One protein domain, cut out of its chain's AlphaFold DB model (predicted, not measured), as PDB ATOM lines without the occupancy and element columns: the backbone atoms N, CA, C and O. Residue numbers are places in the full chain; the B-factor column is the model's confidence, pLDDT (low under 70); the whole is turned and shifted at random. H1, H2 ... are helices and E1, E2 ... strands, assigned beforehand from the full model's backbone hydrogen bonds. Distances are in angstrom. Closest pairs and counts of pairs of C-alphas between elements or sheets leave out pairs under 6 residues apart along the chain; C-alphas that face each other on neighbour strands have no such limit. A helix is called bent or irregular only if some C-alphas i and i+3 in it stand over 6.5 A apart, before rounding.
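AT A GLANCE: This is residues 122 to 150 and 164 to 220 of the 220 residues of the protein "Putative upf0655 protein ycr015c" of Diaporthe ampelina (UniProt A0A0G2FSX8). A small wall of three parallel strands has H1 lying along one of its faces, while H2 meets the wall with only one of its ends, and H3 and H4 follow the last strand. Residues 213 to 220, which include the last two residues of H4, stick out as a free tail and lengthen the outline. The printed part has 86 residues, with four named helices and three named strands in the order E1 H1 E2 H2 E3 H3 H4; the sheet runs E1 E2 E3, all parallel. The class is mixed, helices and strands, with under half of the residues in named elements. The whole is compact, with a radius of gyration of the C-alphas of 13.2 A, yet elongated in outline, spanning 48 by 25 by 18 A.

IN THESE COORDINATES: E1, residues 124 to 126, begins with C-alpha 124 at (49.904, 91.014, 123.037) and is 6.6 A long. H1, residues 129 to 138, is 15.0 A long and irregular: C-alphas 130 and 133 are 7.2 A apart. E2, residues 140 to 143, measures 9.8 A. H2, residues 170 to 177, measures 10.2 A and is neither bent nor irregular, but only just: C-alphas 174 and 177 are 6.1 A apart. E3, residues 193 to 196, measures 10.4 A and begins with C-alpha 193 at (58.545, 92.670, 120.123). H3, residues 199 to 203, measures 6.8 A. H4, residues 207 to 214, measures 10.7 A and ends with C-alpha 214 at (52.175, 84.643, 109.162).

HOW THE PARTS SIT: E1 and E2 are parallel at 23 degrees, with N 141 and O 124 within hydrogen-bond range at 2.9 A. E2 and E3 are parallel at 31 degrees, with N 142 and O 194 at 2.9 A. E1, H1 and E2 form a strand-helix-strand unit, two parallel neighbour strands with a helix between, and its crossover is right-handed. H1 and the sheet make two layers, a helix on one face of a sheet, at a height of 7.9 A. H1 is over E1 and runs along the strands, at 19 degrees to E1 on the local plane; the closest C-alphas are those of Tyr 124 and Leu 135, 6.5 A. H2 only grazes the sheet, with residues 170 to 174. H1 and H2 are close but not clearly touching, about perpendicular at 76 degrees; the closest C-alphas are those of Ile 129 and Leu 170, 5.2 A. H3 only grazes the sheet, with residues 199 to 202. H4 is only just on the sheet, with 5 pairs of C-alphas within 10 A, and only grazes it. H1 and H4 are apart. Every O i to N i+4 pair is within hydrogen-bond range in H2, H3 and H4; in H1, 4 of 6 are.

THE WHOLE: Without the free residues 213 to 220 the body spans 33 by 27 by 18 A. Residues 151 to 163 are not printed, and C-alphas 150 and 164 are 5.7 A apart across this cut. The link from H2 to E3, residues 178 to 192, is long. The pLDDT is under 70 at residues 147 to 150, 164 to 168 and 214 to 220.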
ATOM      1  N   ILE A 122      48.877  84.821 119.587       88.06
ATOM      2  CA  ILE A 122      48.403  85.911 120.428       88.06
ATOM      3  C   ILE A 122      49.214  87.145 120.059       88.06
ATOM      4  O   ILE A 122      50.443  87.135 120.126       88.06
ATOM      5  N   VAL A 123      48.522  88.225 119.706       89.12
ATOM      6  CA  VAL A 123      49.132  89.550 119.600       89.12
ATOM      7  C   VAL A 123      48.909  90.272 120.922       89.12
ATOM      8  O   VAL A 123      47.789  90.674 121.234       89.12
ATOM      9  N   TYR A 124      49.972  90.402 121.714       95.00
ATOM     10  CA  TYR A 124      49.904  91.014 123.037       95.00
ATOM     11  C   TYR A 124      50.244  92.511 122.990       95.00
ATOM     12  O   TYR A 124      51.127  92.943 122.250       95.00
ATOM     13  N   PHE A 125      49.564  93.305 123.815       96.81
ATOM     14  CA  PHE A 125      49.856  94.723 124.013       96.81
ATOM     15  C   PHE A 125      50.101  94.961 125.499       96.81
ATOM     16  O   PHE A 125      49.266  94.596 126.325       96.81
ATOM     17  N   GLY A 126      51.231  95.577 125.834       96.56
ATOM     18  CA  GLY A 126      51.621  95.847 127.216       96.56
ATOM     19  C   GLY A 126      52.310  97.193 127.357       96.56
ATOM     20  O   GLY A 126      52.869  97.720 126.399       96.56
ATOM     21  N   ASP A 127      52.273  97.772 128.548       94.12
ATOM     22  CA  ASP A 127      52.856  99.093 128.812       94.12
ATOM     23  C   ASP A 127      53.703  99.134 130.086       94.12
ATOM     24  O   ASP A 127      54.409 100.110 130.340       94.12
ATOM     25  N   SER A 128      53.648  98.077 130.894       93.69
ATOM     26  CA  SER A 128      54.232  98.051 132.228       93.69
ATOM     27  C   SER A 128      55.134  96.837 132.435       93.69
ATOM     28  O   SER A 128      55.084  95.857 131.701       93.69
ATOM     29  N   ILE A 129      55.931  96.841 133.502       94.88
ATOM     30  CA  ILE A 129      56.766  95.681 133.853       94.88
ATOM     31  C   ILE A 129      55.937  94.418 134.120       94.88
ATOM     32  O   ILE A 129      56.419  93.321 133.861       94.88
ATOM     33  N   THR A 130      54.674  94.546 134.544       95.06
ATOM     34  CA  THR A 130      53.783  93.379 134.700       95.06
ATOM     35  C   THR A 130      53.476  92.679 133.374       95.06
ATOM     36  O   THR A 130      52.999  91.553 133.373       95.06
ATOM     37  N   ASP A 131      53.755  93.321 132.242       97.50
ATOM     38  CA  ASP A 131      53.547  92.773 130.904       97.50
ATOM     39  C   ASP A 131      54.802  92.120 130.316       97.50
ATOM     40  O   ASP A 131      54.718  91.480 129.267       97.50
ATOM     41  N   LEU A 132      55.959  92.272 130.973       96.62
ATOM     42  CA  LEU A 132      57.251  91.820 130.457       96.62
ATOM     43  C   LEU A 132      57.229  90.331 130.106       96.62
ATOM     44  O   LEU A 132      57.566  89.958 128.990       96.62
ATOM     45  N   GLU A 133      56.791  89.488 131.037       96.75
ATOM     46  CA  GLU A 133      56.762  88.035 130.852       96.75
ATOM     47  C   GLU A 133      55.817  87.602 129.720       96.75
ATOM     48  O   GLU A 133      56.150  86.706 128.948       96.75
ATOM     49  N   CYS A 134      54.680  88.288 129.552       97.06
ATOM     50  CA  CYS A 134      53.759  88.030 128.442       97.06
ATOM     51  C   CYS A 134      54.379  88.416 127.092       97.06
ATOM     52  O   CYS A 134      54.279  87.661 126.127       97.06
ATOM     53  N   LEU A 135      55.054  89.566 127.025       96.44
ATOM     54  CA  LEU A 135      55.726  90.023 125.807       96.44
ATOM     55  C   LEU A 135      56.907  89.129 125.422       96.44
ATOM     56  O   LEU A 135      57.093  88.864 124.238       96.44
ATOM     57  N   LEU A 136      57.682  88.644 126.397       95.50
ATOM     58  CA  LEU A 136      58.793  87.724 126.145       95.50
ATOM     59  C   LEU A 136      58.317  86.376 125.581       95.50
ATOM     60  O   LEU A 136      59.020  85.783 124.769       95.50
ATOM     61  N   GLU A 137      57.138  85.898 125.986       94.19
ATOM     62  CA  GLU A 137      56.612  84.609 125.523       94.19
ATOM     63  C   GLU A 137      55.824  84.694 124.212       94.19
ATOM     64  O   GLU A 137      55.967  83.829 123.348       94.19
ATOM     65  N   PHE A 138      54.973  85.709 124.056       92.06
ATOM     66  CA  PHE A 138      54.037  85.794 122.927       92.06
ATOM     67  C   PHE A 138      54.464  86.797 121.851       92.06
ATOM     68  O   PHE A 138      53.913  86.799 120.744       92.06
ATOM     69  N   GLY A 139      55.455  87.638 122.149       92.75
ATOM     70  CA  GLY A 139      55.742  88.815 121.345       92.75
ATOM     71  C   GLY A 139      54.611  89.843 121.416       92.75
ATOM     72  O   GLY A 139      53.604  89.655 122.104       92.75
ATOM     73  N   GLY A 140      54.749  90.945 120.685       94.88
ATOM     74  CA  GLY A 140      53.714  91.971 120.616       94.88
ATOM     75  C   GLY A 140      54.235  93.399 120.576       94.88
ATOM     76  O   GLY A 140      55.308  93.678 120.037       94.88
ATOM     77  N   ILE A 141      53.436  94.309 121.133       96.50
ATOM     78  CA  ILE A 141      53.699  95.747 121.118       96.50
ATOM     79  C   ILE A 141      53.809  96.287 122.542       96.50
ATOM     80  O   ILE A 141      52.900  96.138 123.362       96.50
ATOM     81  N   VAL A 142      54.909  96.990 122.800       97.00
ATOM     82  CA  VAL A 142      55.061  97.868 123.960       97.00
ATOM     83  C   VAL A 142      54.444  99.228 123.645       97.00
ATOM     84  O   VAL A 142      54.908  99.914 122.738       97.00
ATOM     85  N   VAL A 143      53.438  99.658 124.399       95.38
ATOM     86  CA  VAL A 143      52.840 100.994 124.248       95.38
ATOM     87  C   VAL A 143      53.490 101.953 125.247       95.38
ATOM     88  O   VAL A 143      53.160 101.924 126.436       95.38
ATOM     89  N   SER A 144      54.409 102.801 124.777       93.31
ATOM     90  CA  SER A 144      55.220 103.700 125.612       93.31
ATOM     91  C   SER A 144      55.139 105.163 125.140       93.31
ATOM     92  O   SER A 144      55.953 105.601 124.324       93.31
ATOM     93  N   PRO A 145      54.235 105.982 125.714       85.00
ATOM     94  CA  PRO A 145      54.088 107.392 125.334       85.00
ATOM     95  C   PRO A 145      55.289 108.270 125.741       85.00
ATOM     96  O   PRO A 145      55.385 109.433 125.367       85.00
ATOM     97  N   LYS A 146      56.221 107.746 126.546       79.25
ATOM     98  CA  LYS A 146      57.396 108.488 127.047       79.25
ATOM     99  C   LYS A 146      58.644 108.301 126.182       79.25
ATOM    100  O   LYS A 146      59.661 108.959 126.407       79.25
ATOM    101  N   ALA A 147      58.598 107.384 125.222       69.88
ATOM    102  CA  ALA A 147      59.771 106.972 124.466       69.88
ATOM    103  C   ALA A 147      60.254 108.029 123.456       69.88
ATOM    104  O   ALA A 147      61.458 108.151 123.238       69.88
ATOM    105  N   GLU A 148      59.356 108.850 122.906       53.31
ATOM    106  CA  GLU A 148      59.703 109.855 121.887       53.31
ATOM    107  C   GLU A 148      60.503 111.037 122.465       53.31
ATOM    108  O   GLU A 148      61.459 111.518 121.857       53.31
ATOM    109  N   THR A 149      60.218 111.441 123.709       51.47
ATOM    110  CA  THR A 149      60.991 112.484 124.410       51.47
ATOM    111  C   THR A 149      62.459 112.120 124.646       51.47
ATOM    112  O   THR A 149      63.256 113.000 124.955       51.47
ATOM    113  N   ALA A 150      62.838 110.847 124.494       50.94
ATOM    114  CA  ALA A 150      64.214 110.380 124.649       50.94
ATOM    115  C   ALA A 150      64.980 110.240 123.315       50.94
ATOM    116  O   ALA A 150      66.165 109.912 123.349       50.94
ATOM    117  N   GLY A 164      64.247 110.566 129.561       49.66
ATOM    118  CA  GLY A 164      62.903 110.717 130.156       49.66
ATOM    119  C   GLY A 164      62.190 109.399 130.501       49.66
ATOM    120  O   GLY A 164      61.049 109.405 130.966       49.66
ATOM    121  N   LEU A 165      62.862 108.269 130.293       54.66
ATOM    122  CA  LEU A 165      62.439 106.943 130.703       54.66
ATOM    123  C   LEU A 165      63.064 106.643 132.071       54.66
ATOM    124  O   LEU A 165      64.281 106.678 132.254       54.66
ATOM    125  N   SER A 166      62.208 106.395 133.062       58.12
ATOM    126  CA  SER A 166      62.648 105.839 134.342       58.12
ATOM    127  C   SER A 166      63.270 104.473 134.077       58.12
ATOM    128  O   SER A 166      62.702 103.713 133.304       58.12
ATOM    129  N   GLY A 167      64.358 104.109 134.767       60.53
ATOM    130  CA  GLY A 167      65.049 102.824 134.577       60.53
ATOM    131  C   GLY A 167      64.180 101.566 134.734       60.53
ATOM    132  O   GLY A 167      64.667 100.473 134.454       60.53
ATOM    133  N   ASN A 168      62.930 101.714 135.185       65.44
ATOM    134  CA  ASN A 168      61.918 100.668 135.320       65.44
ATOM    135  C   ASN A 168      60.798 100.755 134.260       65.44
ATOM    136  O   ASN A 168      59.775 100.090 134.404       65.44
ATOM    137  N   ASP A 169      60.942 101.584 133.226       89.19
ATOM    138  CA  ASP A 169      60.049 101.586 132.065       89.19
ATOM    139  C   ASP A 169      60.262 100.306 131.247       89.19
ATOM    140  O   ASP A 169      61.401  99.898 131.002       89.19
ATOM    141  N   LEU A 170      59.167  99.671 130.828       94.06
ATOM    142  CA  LEU A 170      59.198  98.389 130.126       94.06
ATOM    143  C   LEU A 170      60.081  98.430 128.871       94.06
ATOM    144  O   LEU A 170      60.898  97.528 128.667       94.06
ATOM    145  N   LEU A 171      59.971  99.488 128.059       94.38
ATOM    146  CA  LEU A 171      60.759  99.616 126.832       94.38
ATOM    147  C   LEU A 171      62.254  99.747 127.146       94.38
ATOM    148  O   LEU A 171      63.096  99.147 126.472       94.38
ATOM    149  N   GLN A 172      62.590 100.512 128.187       91.25
ATOM    150  CA  GLN A 172      63.973 100.667 128.620       91.25
ATOM    151  C   GLN A 172      64.537  99.356 129.173       91.25
ATOM    152  O   GLN A 172      65.674  99.014 128.848       91.25
ATOM    153  N   VAL A 173      63.768  98.606 129.969       93.94
ATOM    154  CA  VAL A 173      64.195  97.299 130.491       93.94
ATOM    155  C   VAL A 173      64.502  96.331 129.348       93.94
ATOM    156  O   VAL A 173      65.589  95.752 129.336       93.94
ATOM    157  N   LEU A 174      63.607  96.221 128.361       95.12
ATOM    158  CA  LEU A 174      63.810  95.361 127.191       95.12
ATOM    159  C   LEU A 174      65.093  95.722 126.429       95.12
ATOM    160  O   LEU A 174      65.922  94.852 126.173       95.12
ATOM    161  N   ARG A 175      65.296  97.009 126.122       93.25
ATOM    162  CA  ARG A 175      66.455  97.466 125.337       93.25
ATOM    163  C   ARG A 175      67.774  97.410 126.100       93.25
ATOM    164  O   ARG A 175      68.782  96.995 125.548       93.25
ATOM    165  N   THR A 176      67.791  97.867 127.350       90.81
ATOM    166  CA  THR A 176      69.051  98.141 128.068       90.81
ATOM    167  C   THR A 176      69.482  97.013 128.991       90.81
ATOM    168  O   THR A 176      70.675  96.760 129.112       90.81
ATOM    169  N   ARG A 177      68.534  96.333 129.649       92.31
ATOM    170  CA  ARG A 177      68.851  95.256 130.600       92.31
ATOM    171  C   ARG A 177      68.824  93.888 129.941       92.31
ATOM    172  O   ARG A 177      69.629  93.036 130.290       92.31
ATOM    173  N   LEU A 178      67.894  93.689 129.008       94.75
ATOM    174  CA  LEU A 178      67.704  92.411 128.320       94.75
ATOM    175  C   LEU A 178      68.293  92.394 126.903       94.75
ATOM    176  O   LEU A 178      68.315  91.339 126.280       94.75
ATOM    177  N   ASN A 179      68.788  93.536 126.412       94.56
ATOM    178  CA  ASN A 179      69.434  93.680 125.105       94.56
ATOM    179  C   ASN A 179      68.564  93.217 123.914       94.56
ATOM    180  O   ASN A 179      69.070  92.672 122.935       94.56
ATOM    181  N   TYR A 180      67.245  93.425 123.993       94.56
ATOM    182  CA  TYR A 180      66.332  93.169 122.876       94.56
ATOM    183  C   TYR A 180      66.382  94.314 121.863       94.56
ATOM    184  O   TYR A 180      66.292  95.492 122.229       94.56
ATOM    185  N   ASN A 181      66.419  93.967 120.573       94.06
ATOM    186  CA  ASN A 181      66.061  94.911 119.522       94.06
ATOM    187  C   ASN A 181      64.538  95.098 119.528       94.06
ATOM    188  O   ASN A 181      63.800  94.185 119.168       94.06
ATOM    189  N   VAL A 182      64.083  96.274 119.958       94.94
ATOM    190  CA  VAL A 182      62.660  96.640 119.996       94.94
ATOM    191  C   VAL A 182      62.473  97.861 119.095       94.94
ATOM    192  O   VAL A 182      62.556  98.990 119.600       94.94
ATOM    193  N   PRO A 183      62.319  97.684 117.771       94.56
ATOM    194  CA  PRO A 183      62.146  98.796 116.840       94.56
ATOM    195  C   PRO A 183      60.781  99.458 117.034       94.56
ATOM    196  O   PRO A 183      59.870  98.877 117.633       94.56
ATOM    197  N   HIS A 184      60.640 100.690 116.548       94.94
ATOM    198  CA  HIS A 184      59.316 101.309 116.481       94.94
ATOM    199  C   HIS A 184      58.417 100.519 115.519       94.94
ATOM    200  O   HIS A 184      58.907  99.922 114.562       94.94
ATOM    201  N   VAL A 185      57.104 100.513 115.741       94.69
ATOM    202  CA  VAL A 185      56.146  99.727 114.946       94.69
ATOM    203  C   VAL A 185      56.158 100.111 113.457       94.69
ATOM    204  O   VAL A 185      55.905  99.271 112.596       94.69
ATOM    205  N   SER A 186      56.532 101.351 113.123       92.69
ATOM    206  CA  SER A 186      56.736 101.796 111.733       92.69
ATOM    207  C   SER A 186      57.958 101.164 111.054       92.69
ATOM    208  O   SER A 186      58.025 101.113 109.830       92.69
ATOM    209  N   GLU A 187      58.926 100.695 111.837       92.75
ATOM    210  CA  GLU A 187      60.167 100.061 111.382       92.75
ATOM    211  C   GLU A 187      60.106  98.532 111.491       92.75
ATOM    212  O   GLU A 187      61.106  97.860 111.244       92.75
ATOM    213  N   TYR A 188      58.945  97.981 111.857       89.88
ATOM    214  CA  TYR A 188      58.741  96.557 112.081       89.88
ATOM    215  C   TYR A 188      59.127  95.716 110.858       89.88
ATOM    216  O   TYR A 188      58.510  95.815 109.780       89.88
ATOM    217  N   LYS A 189      60.133  94.854 111.039       86.00
ATOM    218  CA  LYS A 189      60.608  93.953 109.993       86.00
ATOM    219  C   LYS A 189      60.053  92.566 110.203       86.00
ATOM    220  O   LYS A 189      59.302  92.179 109.323       86.00
ATOM    221  N   ASP A 190      60.331  91.938 111.347       86.62
ATOM    222  CA  ASP A 190      59.772  90.643 111.795       86.62
ATOM    223  C   ASP A 190      60.099  90.362 113.286       86.62
ATOM    224  O   ASP A 190      60.058  89.226 113.760       86.62
ATOM    225  N   GLU A 191      60.478  91.388 114.055       90.81
ATOM    226  CA  GLU A 191      60.915  91.240 115.443       90.81
ATOM    227  C   GLU A 191      59.787  90.704 116.345       90.81
ATOM    228  O   GLU A 191      58.634  91.095 116.199       90.81
ATOM    229  N   PRO A 192      60.068  89.855 117.347       90.31
ATOM    230  CA  PRO A 192      59.006  89.348 118.216       90.31
ATOM    231  C   PRO A 192      58.312  90.475 118.993       90.31
ATOM    232  O   PRO A 192      57.116  90.391 119.263       90.31
ATOM    233  N   ILE A 193      59.044  91.537 119.343       94.62
ATOM    234  CA  ILE A 193      58.545  92.670 120.123       94.62
ATOM    235  C   ILE A 193      58.923  93.967 119.406       94.62
ATOM    236  O   ILE A 193      60.090  94.188 119.086       94.62
ATOM    237  N   CYS A 194      57.952  94.855 119.219       95.69
ATOM    238  CA  CYS A 194      58.179  96.239 118.795       95.69
ATOM    239  C   CYS A 194      57.522  97.210 119.788       95.69
ATOM    240  O   CYS A 194      56.912  96.785 120.774       95.69
ATOM    241  N   TRP A 195      57.676  98.515 119.581       96.25
ATOM    242  CA  TRP A 195      57.033  99.527 120.423       96.25
ATOM    243  C   TRP A 195      56.285 100.573 119.600       96.25
ATOM    244  O   TRP A 195      56.626 100.828 118.448       96.25
ATOM    245  N   ALA A 196      55.283 101.188 120.212       95.38
ATOM    246  CA  ALA A 196      54.501 102.292 119.672       95.38
ATOM    247  C   ALA A 196      54.327 103.368 120.754       95.38
ATOM    248  O   ALA A 196      54.313 103.042 121.948       95.38
ATOM    249  N   HIS A 197      54.190 104.636 120.370       93.19
ATOM    250  CA  HIS A 197      53.874 105.713 121.310       93.19
ATOM    251  C   HIS A 197      52.470 105.512 121.894       93.19
ATOM    252  O   HIS A 197      52.269 105.502 123.114       93.19
ATOM    253  N   ASP A 198      51.504 105.291 121.007       93.62
ATOM    254  CA  ASP A 198      50.119 104.975 121.328       93.62
ATOM    255  C   ASP A 198      49.510 104.031 120.271       93.62
ATOM    256  O   ASP A 198      50.217 103.433 119.461       93.62
ATOM    257  N   PHE A 199      48.191 103.832 120.294       94.81
ATOM    258  CA  PHE A 199      47.536 102.921 119.354       94.81
ATOM    259  C   PHE A 199      47.361 103.520 117.946       94.81
ATOM    260  O   PHE A 199      47.078 102.777 117.003       94.81
ATOM    261  N   SER A 200      47.541 104.833 117.775       93.88
ATOM    262  CA  SER A 200      47.441 105.497 116.471       93.88
ATOM    263  C   SER A 200      48.625 105.160 115.557       93.88
ATOM    264  O   SER A 200      48.407 104.926 114.366       93.88
ATOM    265  N   ASP A 201      49.830 104.974 116.110       93.69
ATOM    266  CA  ASP A 201      51.005 104.509 115.351       93.69
ATOM    267  C   ASP A 201      50.787 103.121 114.733       93.69
ATOM    268  O   ASP A 201      51.281 102.801 113.652       93.69
ATOM    269  N   ILE A 202      50.015 102.283 115.425       92.38
ATOM    270  CA  ILE A 202      49.789 100.885 115.053       92.38
ATOM    271  C   ILE A 202      48.864 100.807 113.841       92.38
ATOM    272  O   ILE A 202      49.108 100.010 112.935       92.38
ATOM    273  N   LYS A 203      47.846 101.675 113.785       84.88
ATOM    274  CA  LYS A 203      46.910 101.776 112.654       84.88
ATOM    275  C   LYS A 203      47.625 102.078 111.334       84.88
ATOM    276  O   LYS A 203      47.218 101.562 110.298       84.88
ATOM    277  N   GLY A 204      48.673 102.903 111.373       76.12
ATOM    278  CA  GLY A 204      49.482 103.252 110.200       76.12
ATOM    279  C   GLY A 204      50.542 102.210 109.829       76.12
ATOM    280  O   GLY A 204      51.212 102.356 108.808       76.12
ATOM    281  N   SER A 205      50.713 101.171 110.647       85.44
ATOM    282  CA  SER A 205      51.748 100.157 110.457       85.44
ATOM    283  C   SER A 205      51.244  98.941 109.673       85.44
ATOM    284  O   SER A 205      50.044  98.694 109.565       85.44
ATOM    285  N   SER A 206      52.186  98.137 109.173       84.06
ATOM    286  CA  SER A 206      51.899  96.822 108.579       84.06
ATOM    287  C   SER A 206      51.913  95.677 109.601       84.06
ATOM    288  O   SER A 206      51.798  94.512 109.219       84.06
ATOM    289  N   PHE A 207      52.085  95.980 110.895       88.12
ATOM    290  CA  PHE A 207      52.335  94.979 111.933       88.12
ATOM    291  C   PHE A 207      51.205  93.950 112.033       88.12
ATOM    292  O   PHE A 207      51.454  92.748 111.945       88.12
ATOM    293  N   LEU A 208      49.957  94.414 112.169       84.88
ATOM    294  CA  LEU A 208      48.809  93.518 112.304       84.88
ATOM    295  C   LEU A 208      48.601  92.676 111.045       84.88
ATOM    296  O   LEU A 208      48.325  91.488 111.162       84.88
ATOM    297  N   GLN A 209      48.777  93.260 109.857       81.31
ATOM    298  CA  GLN A 209      48.623  92.560 108.581       81.31
ATOM    299  C   GLN A 209      49.713  91.501 108.384       81.31
ATOM    300  O   GLN A 209      49.414  90.404 107.919       81.31
ATOM    301  N   LYS A 210      50.963  91.799 108.757       82.19
ATOM    302  CA  LYS A 210      52.079  90.844 108.680       82.19
ATOM    303  C   LYS A 210      51.916  89.695 109.675       82.19
ATOM    304  O   LYS A 210      52.024  88.541 109.276       82.19
ATOM    305  N   ARG A 211      51.572  89.988 110.937       79.88
ATOM    306  CA  ARG A 211      51.283  88.952 111.951       79.88
ATOM    307  C   ARG A 211      50.110  88.075 111.513       79.88
ATOM    308  O   ARG A 211      50.225  86.859 111.494       79.88
ATOM    309  N   ALA A 212      49.034  88.685 111.025       74.69
ATOM    310  CA  ALA A 212      47.908  87.985 110.410       74.69
ATOM    311  C   ALA A 212      48.296  87.085 109.222       74.69
ATOM    312  O   ALA A 212      47.750  85.993 109.068       74.69
ATOM    313  N   ALA A 213      49.203  87.543 108.355       71.25
ATOM    314  CA  ALA A 213      49.651  86.783 107.190       71.25
ATOM    315  C   ALA A 213      50.515  85.578 107.585       71.25
ATOM    316  O   ALA A 213      50.336  84.503 107.015       71.25
ATOM    317  N   ASN A 214      51.370  85.732 108.599       66.44
ATOM    318  CA  ASN A 214      52.175  84.643 109.162       66.44
ATOM    319  C   ASN A 214      51.311  83.556 109.832       66.44
ATOM    320  O   ASN A 214      51.753  82.417 109.967       66.44
ATOM    321  N   VAL A 215      50.061  83.885 110.186       59.19
ATOM    322  CA  VAL A 215      49.071  82.955 110.753       59.19
ATOM    323  C   VAL A 215      48.313  82.148 109.681       59.19
ATOM    324  O   VAL A 215      47.597  81.193 109.994       59.19
ATOM    325  N   ARG A 216      48.417  82.488 108.391       50.84
ATOM    326  CA  ARG A 216      47.723  81.703 107.359       50.84
ATOM    327  C   ARG A 216      48.471  80.386 107.140       50.84
ATOM    328  O   ARG A 216      49.668  80.429 106.863       50.84
ATOM    329  N   PRO A 217      47.803  79.219 107.222       46.19
ATOM    330  CA  PRO A 217      48.439  77.976 106.827       46.19
ATOM    331  C   PRO A 217      48.874  78.113 105.367       46.19
ATOM    332  O   PRO A 217      48.065  78.442 104.498       46.19
ATOM    333  N   THR A 218      50.158  77.886 105.096       39.00
ATOM    334  CA  THR A 218      50.615  77.598 103.738       39.00
ATOM    335  C   THR A 218      49.774  76.434 103.238       39.00
ATOM    336  O   THR A 218      49.764  75.390 103.889       39.00
ATOM    337  N   ASN A 219      49.034  76.639 102.146       35.31
ATOM    338  CA  ASN A 219      48.258  75.587 101.498       35.31
ATOM    339  C   ASN A 219      49.152  74.346 101.340       35.31
ATOM    340  O   ASN A 219      50.143  74.402 100.612       35.31
ATOM    341  N   ALA A 220      48.821  73.284 102.074       35.53
ATOM    342  CA  ALA A 220      49.364  71.946 101.893       35.53
ATOM    343  C   ALA A 220      48.385  71.143 101.037       35.53
ATOM    344  O   ALA A 220      47.163  71.279 101.284       35.53
TER     345      ALA A 220